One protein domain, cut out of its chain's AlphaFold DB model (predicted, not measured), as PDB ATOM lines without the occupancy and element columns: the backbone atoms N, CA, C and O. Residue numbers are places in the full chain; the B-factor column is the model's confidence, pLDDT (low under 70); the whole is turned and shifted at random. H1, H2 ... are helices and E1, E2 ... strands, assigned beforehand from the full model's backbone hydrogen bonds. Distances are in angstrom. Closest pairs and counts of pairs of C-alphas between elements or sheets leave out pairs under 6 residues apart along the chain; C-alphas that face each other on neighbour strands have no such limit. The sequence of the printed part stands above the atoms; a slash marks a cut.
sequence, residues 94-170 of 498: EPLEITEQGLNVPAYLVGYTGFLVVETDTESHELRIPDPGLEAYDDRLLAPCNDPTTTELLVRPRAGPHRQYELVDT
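Overview. This is residues 94 to 170 of the 498 residues of the protein "Restriction endonuclease" of Halohasta litchfieldiae (UniProt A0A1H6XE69). A strongly twisted and curled sheet of five strands makes the body of this domain, and the short helix H1 sits near the middle, in the opening between the two edge strands E1 and E3, which stay apart. A long stretch with no named element, residues 100 to 113, leads from the edge strand E1 to the inner strand E2, its C-alphas 7 to 16 A from the mean of all C-alphas. The printed part has 77 residues, with E1, E2, E3, H1, E4 and E5 along the chain; the sheet's order is E1, E5, E4, E2, E3, mixed. The class is mostly strand, though under half of the residues are in named elements. The whole is compact, with a radius of gyration of the C-alphas of 11.4 A, and spans 29 by 25 by 20 A.

Along the chain. In the sheet, E1 is residues 94 to 99, 15.7 A long from C-alpha 94 at (129.797, 176.433, 142.438). E5, residues 163 to 169, measures 18.4 A and ends with C-alpha 169 at (136.649, 170.852, 132.128). E4 is residues 152 to 157, 16.8 A; E2 is residues 114 to 119, 16.4 A; E3 is residues 124 to 129, 15.7 A. H1, residues 139 to 142, is 5.2 A long and begins with C-alpha 139 at (145.890, 177.626, 137.213).

Arrangement. E4 and E2 are antiparallel inner strands, with N 117 and O 156 2.8 A apart, within hydrogen-bond range. E2 and E3 form a hairpin, with N 127 and O 116 at 2.7 A. E4 and E5 form another hairpin, with N 165 and O 153 at 2.7 A. E5 and E1 are parallel, their directions 36 degrees apart, with N 96 and O 166 at 2.8 A. H1 is on the sheet and stands at the sheet's level, with a height over the sheet of 2.7 A; its closest C-alphas to E2 are those of Val 118 and Leu 141, 6.9 A apart. H1 is too short for a pair of O i and N i+4; its 1 pair of O i and N i+3 is within range. E3, H1 and E4 form a split strand-helix-strand unit, two strands running the same way with E2 between them in the sheet, and its crossover is right-handed. Residues 98 to 99 of E1 pair antiparallel with residues 102 to 103.

Size, cuts and confidence. The two C-alphas farthest apart are those of Asp 131 and Thr 149, at 30.6 A. The printed part has no cut. The link from E1 to E2 is long, with 14 residues. Mean pLDDT of the printed part is 79.9; it is under 70 at residue 101 and residues 130 to 132, 146 to 149 and 158 to 161.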
ATOM      1  N   GLU A  94     129.759 175.561 143.617       82.88
ATOM      2  CA  GLU A  94     129.797 176.433 142.438       82.88
ATOM      3  C   GLU A  94     130.577 175.739 141.303       82.88
ATOM      4  O   GLU A  94     131.608 175.124 141.571       82.88
ATOM      5  N   PRO A  95     130.152 175.809 140.030       85.31
ATOM      6  CA  PRO A  95     130.968 175.284 138.940       85.31
ATOM      7  C   PRO A  95     132.221 176.148 138.763       85.31
ATOM      8  O   PRO A  95     132.146 177.379 138.764       85.31
ATOM      9  N   LEU A  96     133.366 175.499 138.583       88.12
ATOM     10  CA  LEU A  96     134.647 176.140 138.334       88.12
ATOM     11  C   LEU A  96     135.217 175.608 137.022       88.12
ATOM     12  O   LEU A  96     135.625 174.451 136.914       88.12
ATOM     13  N   GLU A  97     135.166 176.455 135.999       88.62
ATOM     14  CA  GLU A  97     135.451 176.058 134.623       88.62
ATOM     15  C   GLU A  97     136.953 176.050 134.346       88.62
ATOM     16  O   GLU A  97     137.645 177.050 134.554       88.62
ATOM     17  N   ILE A  98     137.449 174.938 133.809       85.88
ATOM     18  CA  ILE A  98     138.780 174.858 133.209       85.88
ATOM     19  C   ILE A  98     138.609 175.127 131.718       85.88
ATOM     20  O   ILE A  98     137.848 174.442 131.027       85.88
ATOM     21  N   THR A  99     139.283 176.165 131.230       83.62
ATOM     22  CA  THR A  99     139.217 176.607 129.832       83.62
ATOM     23  C   THR A  99     140.591 176.489 129.171       83.62
ATOM     24  O   THR A  99     141.586 176.203 129.832       83.62
ATOM     25  N   GLU A 100     140.683 176.746 127.862       78.44
ATOM     26  CA  GLU A 100     141.981 176.832 127.168       78.44
ATOM     27  C   GLU A 100     142.875 177.970 127.695       78.44
ATOM     28  O   GLU A 100     144.087 177.929 127.515       78.44
ATOM     29  N   GLN A 101     142.288 178.987 128.338       68.81
ATOM     30  CA  GLN A 101     143.011 180.125 128.920       68.81
ATOM     31  C   GLN A 101     143.477 179.856 130.359       68.81
ATOM     32  O   GLN A 101     144.133 180.713 130.943       68.81
ATOM     33  N   GLY A 102     143.135 178.689 130.916       78.75
ATOM     34  CA  GLY A 102     143.332 178.319 132.315       78.75
ATOM     35  C   GLY A 102     142.013 178.231 133.086       78.75
ATOM     36  O   GLY A 102     140.913 178.354 132.525       78.75
ATOM     37  N   LEU A 103     142.121 178.000 134.388       87.56
ATOM     38  CA  LEU A 103     141.010 177.974 135.331       87.56
ATOM     39  C   LEU A 103     140.359 179.356 135.445       87.56
ATOM     40  O   LEU A 103     141.012 180.325 135.825       87.56
ATOM     41  N   ASN A 104     139.060 179.442 135.175       87.75
ATOM     42  CA  ASN A 104     138.273 180.662 135.323       87.75
ATOM     43  C   ASN A 104     138.095 181.001 136.814       87.75
ATOM     44  O   ASN A 104     137.254 180.418 137.502       87.75
ATOM     45  N   VAL A 105     138.906 181.926 137.331       86.31
ATOM     46  CA  VAL A 105     138.914 182.273 138.755       86.31
ATOM     47  C   VAL A 105     137.642 183.047 139.109       86.31
ATOM     48  O   VAL A 105     137.321 184.046 138.456       86.31
ATOM     49  N   PRO A 106     136.935 182.681 140.196       83.62
ATOM     50  CA  PRO A 106     135.762 183.420 140.632       83.62
ATOM     51  C   PRO A 106     136.095 184.896 140.858       83.62
ATOM     52  O   PRO A 106     137.080 185.227 141.515       83.62
ATOM     53  N   ALA A 107     135.250 185.803 140.366       77.31
ATOM     54  CA  ALA A 107     135.540 187.243 140.327       77.31
ATOM     55  C   ALA A 107     135.927 187.866 141.686       77.31
ATOM     56  O   ALA A 107     136.617 188.879 141.727       77.31
ATOM     57  N   TYR A 108     135.490 187.277 142.803       77.00
ATOM     58  CA  TYR A 108     135.838 187.722 144.159       77.00
ATOM     59  C   TYR A 108     137.214 187.245 144.649       77.00
ATOM     60  O   TYR A 108     137.704 187.764 145.651       77.00
ATOM     61  N   LEU A 109     137.818 186.255 143.990       81.56
ATOM     62  CA  LEU A 109     139.195 185.814 144.217       81.56
ATOM     63  C   LEU A 109     140.187 186.501 143.273       81.56
ATOM     64  O   LEU A 109     141.373 186.530 143.584       81.56
ATOM     65  N   VAL A 110     139.736 187.101 142.168       80.81
ATOM     66  CA  VAL A 110     140.609 187.871 141.270       80.81
ATOM     67  C   VAL A 110     141.234 189.051 142.024       80.81
ATOM     68  O   VAL A 110     140.549 189.844 142.670       80.81
ATOM     69  N   GLY A 111     142.558 189.161 141.955       74.81
ATOM     70  CA  GLY A 111     143.381 190.111 142.698       74.81
ATOM     71  C   GLY A 111     143.695 189.685 144.134       74.81
ATOM     72  O   GLY A 111     144.353 190.436 144.853       74.81
ATOM     73  N   TYR A 112     143.249 188.503 144.579       81.62
ATOM     74  CA  TYR A 112     143.561 188.004 145.917       81.62
ATOM     75  C   TYR A 112     145.064 187.765 146.070       81.62
ATOM     76  O   TYR A 112     145.663 187.042 145.275       81.62
ATOM     77  N   THR A 113     145.658 188.322 147.127       77.38
ATOM     78  CA  THR A 113     147.043 188.084 147.551       77.38
ATOM     79  C   THR A 113     147.047 187.580 148.992       77.38
ATOM     80  O   THR A 113     146.265 188.040 149.828       77.38
ATOM     81  N   GLY A 114     147.904 186.608 149.310       81.88
ATOM     82  CA  GLY A 114     147.950 186.011 150.649       81.88
ATOM     83  C   GLY A 114     148.021 184.490 150.639       81.88
ATOM     84  O   GLY A 114     148.738 183.912 149.831       81.88
ATOM     85  N   PHE A 115     147.321 183.849 151.574       83.12
ATOM     86  CA  PHE A 115     147.343 182.396 151.750       83.12
ATOM     87  C   PHE A 115     145.947 181.814 151.535       83.12
ATOM     88  O   PHE A 115     145.000 182.179 152.241       83.12
ATOM     89  N   LEU A 116     145.847 180.895 150.582       85.06
ATOM     90  CA  LEU A 116     144.674 180.069 150.334       85.06
ATOM     91  C   LEU A 116     144.989 178.646 150.770       85.06
ATOM     92  O   LEU A 116     146.089 178.161 150.550       85.06
ATOM     93  N   VAL A 117     144.027 177.969 151.372       84.19
ATOM     94  CA  VAL A 117     144.066 176.519 151.515       84.19
ATOM     95  C   VAL A 117     143.168 175.946 150.439       84.19
ATOM     96  O   VAL A 117     142.023 176.374 150.305       84.19
ATOM     97  N   VAL A 118     143.711 175.038 149.646       87.56
ATOM     98  CA  VAL A 118     142.999 174.333 148.592       87.56
ATOM     99  C   VAL A 118     143.018 172.858 148.947       87.56
ATOM    100  O   VAL A 118     144.085 172.274 149.127       87.56
ATOM    101  N   GLU A 119     141.834 172.286 149.105       85.56
ATOM    102  CA  GLU A 119     141.637 170.897 149.496       85.56
ATOM    103  C   GLU A 119     140.945 170.165 148.344       85.56
ATOM    104  O   GLU A 119     139.944 170.637 147.804       85.56
ATOM    105  N   THR A 120     141.509 169.032 147.948       84.88
ATOM    106  CA  THR A 120     140.881 168.048 147.069       84.88
ATOM    107  C   THR A 120     140.271 166.939 147.933       84.88
ATOM    108  O   THR A 120     140.298 166.986 149.165       84.88
ATOM    109  N   ASP A 121     139.717 165.910 147.303       78.38
ATOM    110  CA  ASP A 121     139.256 164.696 147.983       78.38
ATOM    111  C   ASP A 121     140.384 163.916 148.690       78.38
ATOM    112  O   ASP A 121     140.132 163.138 149.617       78.38
ATOM    113  N   THR A 122     141.627 164.133 148.264       72.81
ATOM    114  CA  THR A 122     142.808 163.357 148.653       72.81
ATOM    115  C   THR A 122     143.842 164.171 149.426       72.81
ATOM    116  O   THR A 122     144.510 163.617 150.304       72.81
ATOM    117  N   GLU A 123     143.972 165.473 149.161       78.19
ATOM    118  CA  GLU A 123     145.053 166.305 149.694       78.19
ATOM    119  C   GLU A 123     144.582 167.704 150.122       78.19
ATOM    120  O   GLU A 123     143.586 168.231 149.647       78.19
ATOM    121  N   SER A 124     145.329 168.339 151.031       83.00
ATOM    122  CA  SER A 124     145.100 169.720 151.475       83.00
ATOM    123  C   SER A 124     146.402 170.504 151.376       83.00
ATOM    124  O   SER A 124     147.375 170.175 152.057       83.00
ATOM    125  N   HIS A 125     146.399 171.587 150.605       80.19
ATOM    126  CA  HIS A 125     147.582 172.388 150.298       80.19
ATOM    127  C   HIS A 125     147.393 173.852 150.680       80.19
ATOM    128  O   HIS A 125     146.390 174.472 150.339       80.19
ATOM    129  N   GLU A 126     148.378 174.434 151.363       85.31
ATOM    130  CA  GLU A 126     148.421 175.878 151.612       85.31
ATOM    131  C   GLU A 126     149.201 176.571 150.486       85.31
ATOM    132  O   GLU A 126     150.424 176.474 150.391       85.31
ATOM    133  N   LEU A 127     148.481 177.290 149.634       80.44
ATOM    134  CA  LEU A 127     149.010 178.066 148.526       80.44
ATOM    135  C   LEU A 127     149.278 179.506 148.955       80.44
ATOM    136  O   LEU A 127     148.389 180.218 149.430       80.44
ATOM    137  N   ARG A 128     150.505 179.975 148.724       84.81
ATOM    138  CA  ARG A 128     150.856 181.390 148.854       84.81
ATOM    139  C   ARG A 128     150.691 182.082 147.503       84.81
ATOM    140  O   ARG A 128     151.443 181.797 146.579       84.81
ATOM    141  N   ILE A 129     149.773 183.038 147.423       82.94
ATOM    142  CA  ILE A 129     149.536 183.864 146.237       82.94
ATOM    143  C   ILE A 129     150.299 185.196 146.377       82.94
ATOM    144  O   ILE A 129     149.905 186.036 147.198       82.94
ATOM    145  N   PRO A 130     151.409 185.403 145.639       67.81
ATOM    146  CA  PRO A 130     152.148 186.666 145.634       67.81
ATOM    147  C   PRO A 130     151.450 187.744 144.786       67.81
ATOM    148  O   PRO A 130     150.573 187.440 143.978       67.81
ATOM    149  N   ASP A 131     151.877 189.002 144.937       67.25
ATOM    150  CA  ASP A 131     151.513 190.084 144.008       67.25
ATOM    151  C   ASP A 131     151.898 189.699 142.560       67.25
ATOM    152  O   ASP A 131     152.993 189.158 142.371       67.25
ATOM    153  N   PRO A 132     151.059 189.985 141.539       67.69
ATOM    154  CA  PRO A 132     149.891 190.882 141.553       67.69
ATOM    155  C   PRO A 132     148.554 190.273 142.039       67.69
ATOM    156  O   PRO A 132     147.526 190.942 141.943       67.69
ATOM    157  N   GLY A 133     148.552 189.061 142.605       80.81
ATOM    158  CA  GLY A 133     147.343 188.339 143.030       80.81
ATOM    159  C   GLY A 133     146.823 187.380 141.963       80.81
ATOM    160  O   GLY A 133     147.456 187.251 140.919       80.81
ATOM    161  N   LEU A 134     145.722 186.668 142.235       81.75
ATOM    162  CA  LEU A 134     145.092 185.770 141.250       81.75
ATOM    163  C   LEU A 134     144.569 186.549 140.039       81.75
ATOM    164  O   LEU A 134     143.933 187.590 140.199       81.75
ATOM    165  N   GLU A 135     144.801 186.046 138.835       86.44
ATOM    166  CA  GLU A 135     144.261 186.645 137.612       86.44
ATOM    167  C   GLU A 135     142.864 186.097 137.288       86.44
ATOM    168  O   GLU A 135     142.341 185.242 137.995       86.44
ATOM    169  N   ALA A 136     142.211 186.631 136.249       83.69
ATOM    170  CA  ALA A 136     140.893 186.147 135.825       83.69
ATOM    171  C   ALA A 136     140.937 184.693 135.325       83.69
ATOM    172  O   ALA A 136     139.967 183.960 135.492       83.69
ATOM    173  N   TYR A 137     142.073 184.290 134.753       86.88
ATOM    174  CA  TYR A 137     142.375 182.910 134.400       86.88
ATOM    175  C   TYR A 137     143.691 182.530 135.067       86.88
ATOM    176  O   TYR A 137     144.702 183.191 134.828       86.88
ATOM    177  N   ASP A 138     143.667 181.549 135.969       80.12
ATOM    178  CA  ASP A 138     144.811 181.270 136.834       80.12
ATOM    179  C   ASP A 138     144.830 179.833 137.363       80.12
ATOM    180  O   ASP A 138     144.054 179.452 138.244       80.12
ATOM    181  N   ASP A 139     145.783 179.046 136.876       85.44
ATOM    182  CA  ASP A 139     145.890 177.626 137.213       85.44
ATOM    183  C   ASP A 139     146.530 177.362 138.579       85.44
ATOM    184  O   ASP A 139     146.613 176.215 139.015       85.44
ATOM    185  N   ARG A 140     146.947 178.398 139.324       82.81
ATOM    186  CA  ARG A 140     147.557 178.198 140.650       82.81
ATOM    187  C   ARG A 140     146.630 177.470 141.622       82.81
ATOM    188  O   ARG A 140     147.126 176.749 142.480       82.81
ATOM    189  N   LEU A 141     145.311 177.612 141.485       82.31
ATOM    190  CA  LEU A 141     144.336 176.872 142.297       82.31
ATOM    191  C   LEU A 141     144.236 175.381 141.922       82.31
ATOM    192  O   LEU A 141     143.737 174.606 142.730       82.31
ATOM    193  N   LEU A 142     144.727 174.980 140.745       83.75
ATOM    194  CA  LEU A 142     144.809 173.586 140.300       83.75
ATOM    195  C   LEU A 142     146.136 172.912 140.661       83.75
ATOM    196  O   LEU A 142     146.250 171.705 140.491       83.75
ATOM    197  N   ALA A 143     147.131 173.643 141.175       75.25
ATOM    198  CA  ALA A 143     148.414 173.058 141.584       75.25
ATOM    199  C   ALA A 143     148.292 171.837 142.534       75.25
ATOM    200  O   ALA A 143     149.129 170.944 142.446       75.25
ATOM    201  N   PRO A 144     147.277 171.756 143.420       70.69
ATOM    202  CA  PRO A 144     147.011 170.567 144.242       70.69
ATOM    203  C   PRO A 144     146.365 169.386 143.502       70.69
ATOM    204  O   PRO A 144     146.380 168.266 144.006       70.69
ATOM    205  N   CYS A 145     145.762 169.621 142.336       73.25
ATOM    206  CA  CYS A 145     145.039 168.617 141.559       73.25
ATOM    207  C   CYS A 145     146.018 167.790 140.716       73.25
ATOM    208  O   CYS A 145     146.064 167.912 139.495       73.25
ATOM    209  N   ASN A 146     146.815 166.949 141.377       64.69
ATOM    210  CA  ASN A 146     147.709 166.005 140.699       64.69
ATOM    211  C   ASN A 146     146.954 164.796 140.119       64.69
ATOM    212  O   ASN A 146     147.461 164.121 139.226       64.69
ATOM    213  N   ASP A 147     145.752 164.507 140.632       67.94
ATOM    214  CA  ASP A 147     144.900 163.431 140.132       67.94
ATOM    215  C   ASP A 147     143.915 163.980 139.079       67.94
ATOM    216  O   ASP A 147     143.057 164.803 139.420       67.94
ATOM    217  N   PRO A 148     143.975 163.519 137.814       65.06
ATOM    218  CA  PRO A 148     143.057 163.945 136.756       65.06
ATOM    219  C   PRO A 148     141.600 163.524 137.003       65.06
ATOM    220  O   PRO A 148     140.708 163.946 136.270       65.06
ATOM    221  N   THR A 149     141.337 162.690 138.012       69.25
ATOM    222  CA  THR A 149     139.986 162.310 138.440       69.25
ATOM    223  C   THR A 149     139.392 163.246 139.494       69.25
ATOM    224  O   THR A 149     138.237 163.059 139.874       69.25
ATOM    225  N   THR A 150     140.132 164.272 139.931       76.25
ATOM    226  CA  THR A 150     139.640 165.273 140.887       76.25
ATOM    227  C   THR A 150     138.463 166.040 140.284       76.25
ATOM    228  O   THR A 150     138.630 166.819 139.348       76.25
ATOM    229  N   THR A 151     137.262 165.839 140.826       81.19
ATOM    230  CA  THR A 151     136.044 166.531 140.370       81.19
ATOM    231  C   THR A 151     135.618 167.673 141.282       81.19
ATOM    232  O   THR A 151     134.792 168.490 140.888       81.19
ATOM    233  N   GLU A 152     136.152 167.743 142.502       84.88
ATOM    234  CA  GLU A 152     135.761 168.734 143.502       84.88
ATOM    235  C   GLU A 152     136.978 169.439 144.101       84.88
ATOM    236  O   GLU A 152     138.016 168.827 144.349       84.88
ATOM    237  N   LEU A 153     136.825 170.738 144.354       86.88
ATOM    238  CA  LEU A 153     137.858 171.599 144.914       86.88
ATOM    239  C   LEU A 153     137.263 172.438 146.046       86.88
ATOM    240  O   LEU A 153     136.312 173.185 145.833       86.88
ATOM    241  N   LEU A 154     137.828 172.379 147.245       85.50
ATOM    242  CA  LEU A 154     137.471 173.270 148.344       85.50
ATOM    243  C   LEU A 154     138.533 174.363 148.471       85.50
ATOM    244  O   LEU A 154     139.687 174.079 148.767       85.50
ATOM    245  N   VAL A 155     138.151 175.628 148.293       85.69
ATOM    246  CA  VAL A 155     139.058 176.772 148.470       85.69
ATOM    247  C   VAL A 155     138.676 177.556 149.714       85.69
ATOM    248  O   VAL A 155     137.530 177.975 149.904       85.69
ATOM    249  N   ARG A 156     139.678 177.806 150.553       82.12
ATOM    250  CA  ARG A 156     139.558 178.507 151.825       82.12
ATOM    251  C   ARG A 156     140.599 179.618 151.935       82.12
ATOM    252  O   ARG A 156     141.771 179.348 152.200       82.12
ATOM    253  N   PRO A 157     140.195 180.891 151.835       77.06
ATOM    254  CA  PRO A 157     141.028 181.986 152.303       77.06
ATOM    255  C   PRO A 157     141.294 181.841 153.802       77.06
ATOM    256  O   PRO A 157     140.392 181.502 154.569       77.06
ATOM    257  N   ARG A 158     142.518 182.148 154.252       66.62
ATOM    258  CA  ARG A 158     142.869 182.088 155.687       66.62
ATOM    259  C   ARG A 158     141.948 182.945 156.573       66.62
ATOM    260  O   ARG A 158     141.780 182.642 157.751       66.62
ATOM    261  N   ALA A 159     141.356 183.992 156.000       57.47
ATOM    262  CA  ALA A 159     140.261 184.764 156.572       57.47
ATOM    263  C   ALA A 159     139.160 184.906 155.507       57.47
ATOM    264  O   ALA A 159     139.330 185.670 154.557       57.47
ATOM    265  N   GLY A 160     138.068 184.146 155.623       64.88
ATOM    266  CA  GLY A 160     136.962 184.202 154.664       64.88
ATOM    267  C   GLY A 160     136.085 182.945 154.633       64.88
ATOM    268  O   GLY A 160     136.307 182.015 155.412       64.88
ATOM    269  N   PRO A 161     135.082 182.921 153.739       69.00
ATOM    270  CA  PRO A 161     134.162 181.807 153.615       69.00
ATOM    271  C   PRO A 161     134.829 180.632 152.903       69.00
ATOM    272  O   PRO A 161     135.625 180.823 151.982       69.00
ATOM    273  N   HIS A 162     134.489 179.418 153.317       79.25
ATOM    274  CA  HIS A 162     134.932 178.200 152.642       79.25
ATOM    275  C   HIS A 162     134.038 177.992 151.428       79.25
ATOM    276  O   HIS A 162     132.823 178.071 151.581       79.25
ATOM    277  N   ARG A 163     134.589 177.733 150.245       82.25
ATOM    278  CA  ARG A 163     133.776 177.492 149.047       82.25
ATOM    279  C   ARG A 163     134.163 176.192 148.387       82.25
ATOM    280  O   ARG A 163     135.348 175.943 148.189       82.25
ATOM    281  N   GLN A 164     133.153 175.390 148.085       86.06
ATOM    282  CA  GLN A 164     133.302 174.142 147.362       86.06
ATOM    283  C   GLN A 164     132.975 174.404 145.898       86.06
ATOM    284  O   GLN A 164     132.003 175.095 145.584       86.06
ATOM    285  N   TYR A 165     133.792 173.854 145.018       87.38
ATOM    286  CA  TYR A 165     133.618 173.956 143.588       87.38
ATOM    287  C   TYR A 165     133.581 172.581 142.948       87.38
ATOM    288  O   TYR A 165     134.288 171.675 143.382       87.38
ATOM    289  N   GLU A 166     132.781 172.458 141.899       87.44
ATOM    290  CA  GLU A 166     132.812 171.327 140.977       87.44
ATOM    291  C   GLU A 166     133.660 171.728 139.768       87.44
ATOM    292  O   GLU A 166     133.370 172.732 139.111       87.44
ATOM    293  N   LEU A 167     134.726 170.980 139.491       86.75
ATOM    294  CA  LEU A 167     135.600 171.242 138.354       86.75
ATOM    295  C   LEU A 167     134.900 170.810 137.064       86.75
ATOM    296  O   LEU A 167     134.572 169.639 136.877       86.75
ATOM    297  N   VAL A 168     134.692 171.766 136.161       85.88
ATOM    298  CA  VAL A 168     134.082 171.526 134.850       85.88
ATOM    299  C   VAL A 168     135.128 171.788 133.781       85.88
ATOM    300  O   VAL A 168     135.416 172.936 133.444       85.88
ATOM    301  N   ASP A 169     135.710 170.723 133.237       80.69
ATOM    302  CA  ASP A 169     136.649 170.852 132.128       80.69
ATOM    303  C   ASP A 169     135.894 171.066 130.814       80.69
ATOM    304  O   ASP A 169     135.182 170.190 130.323       80.69
ATOM    305  N   THR A 170     136.011 172.275 130.274       79.00
ATOM    306  CA  THR A 170     135.368 172.683 129.017       79.00
ATOM    307  C   THR A 170     136.347 172.717 127.850       79.00
ATOM    308  O   THR A 170     135.959 173.079 126.734       79.00
TER     309      THR A 170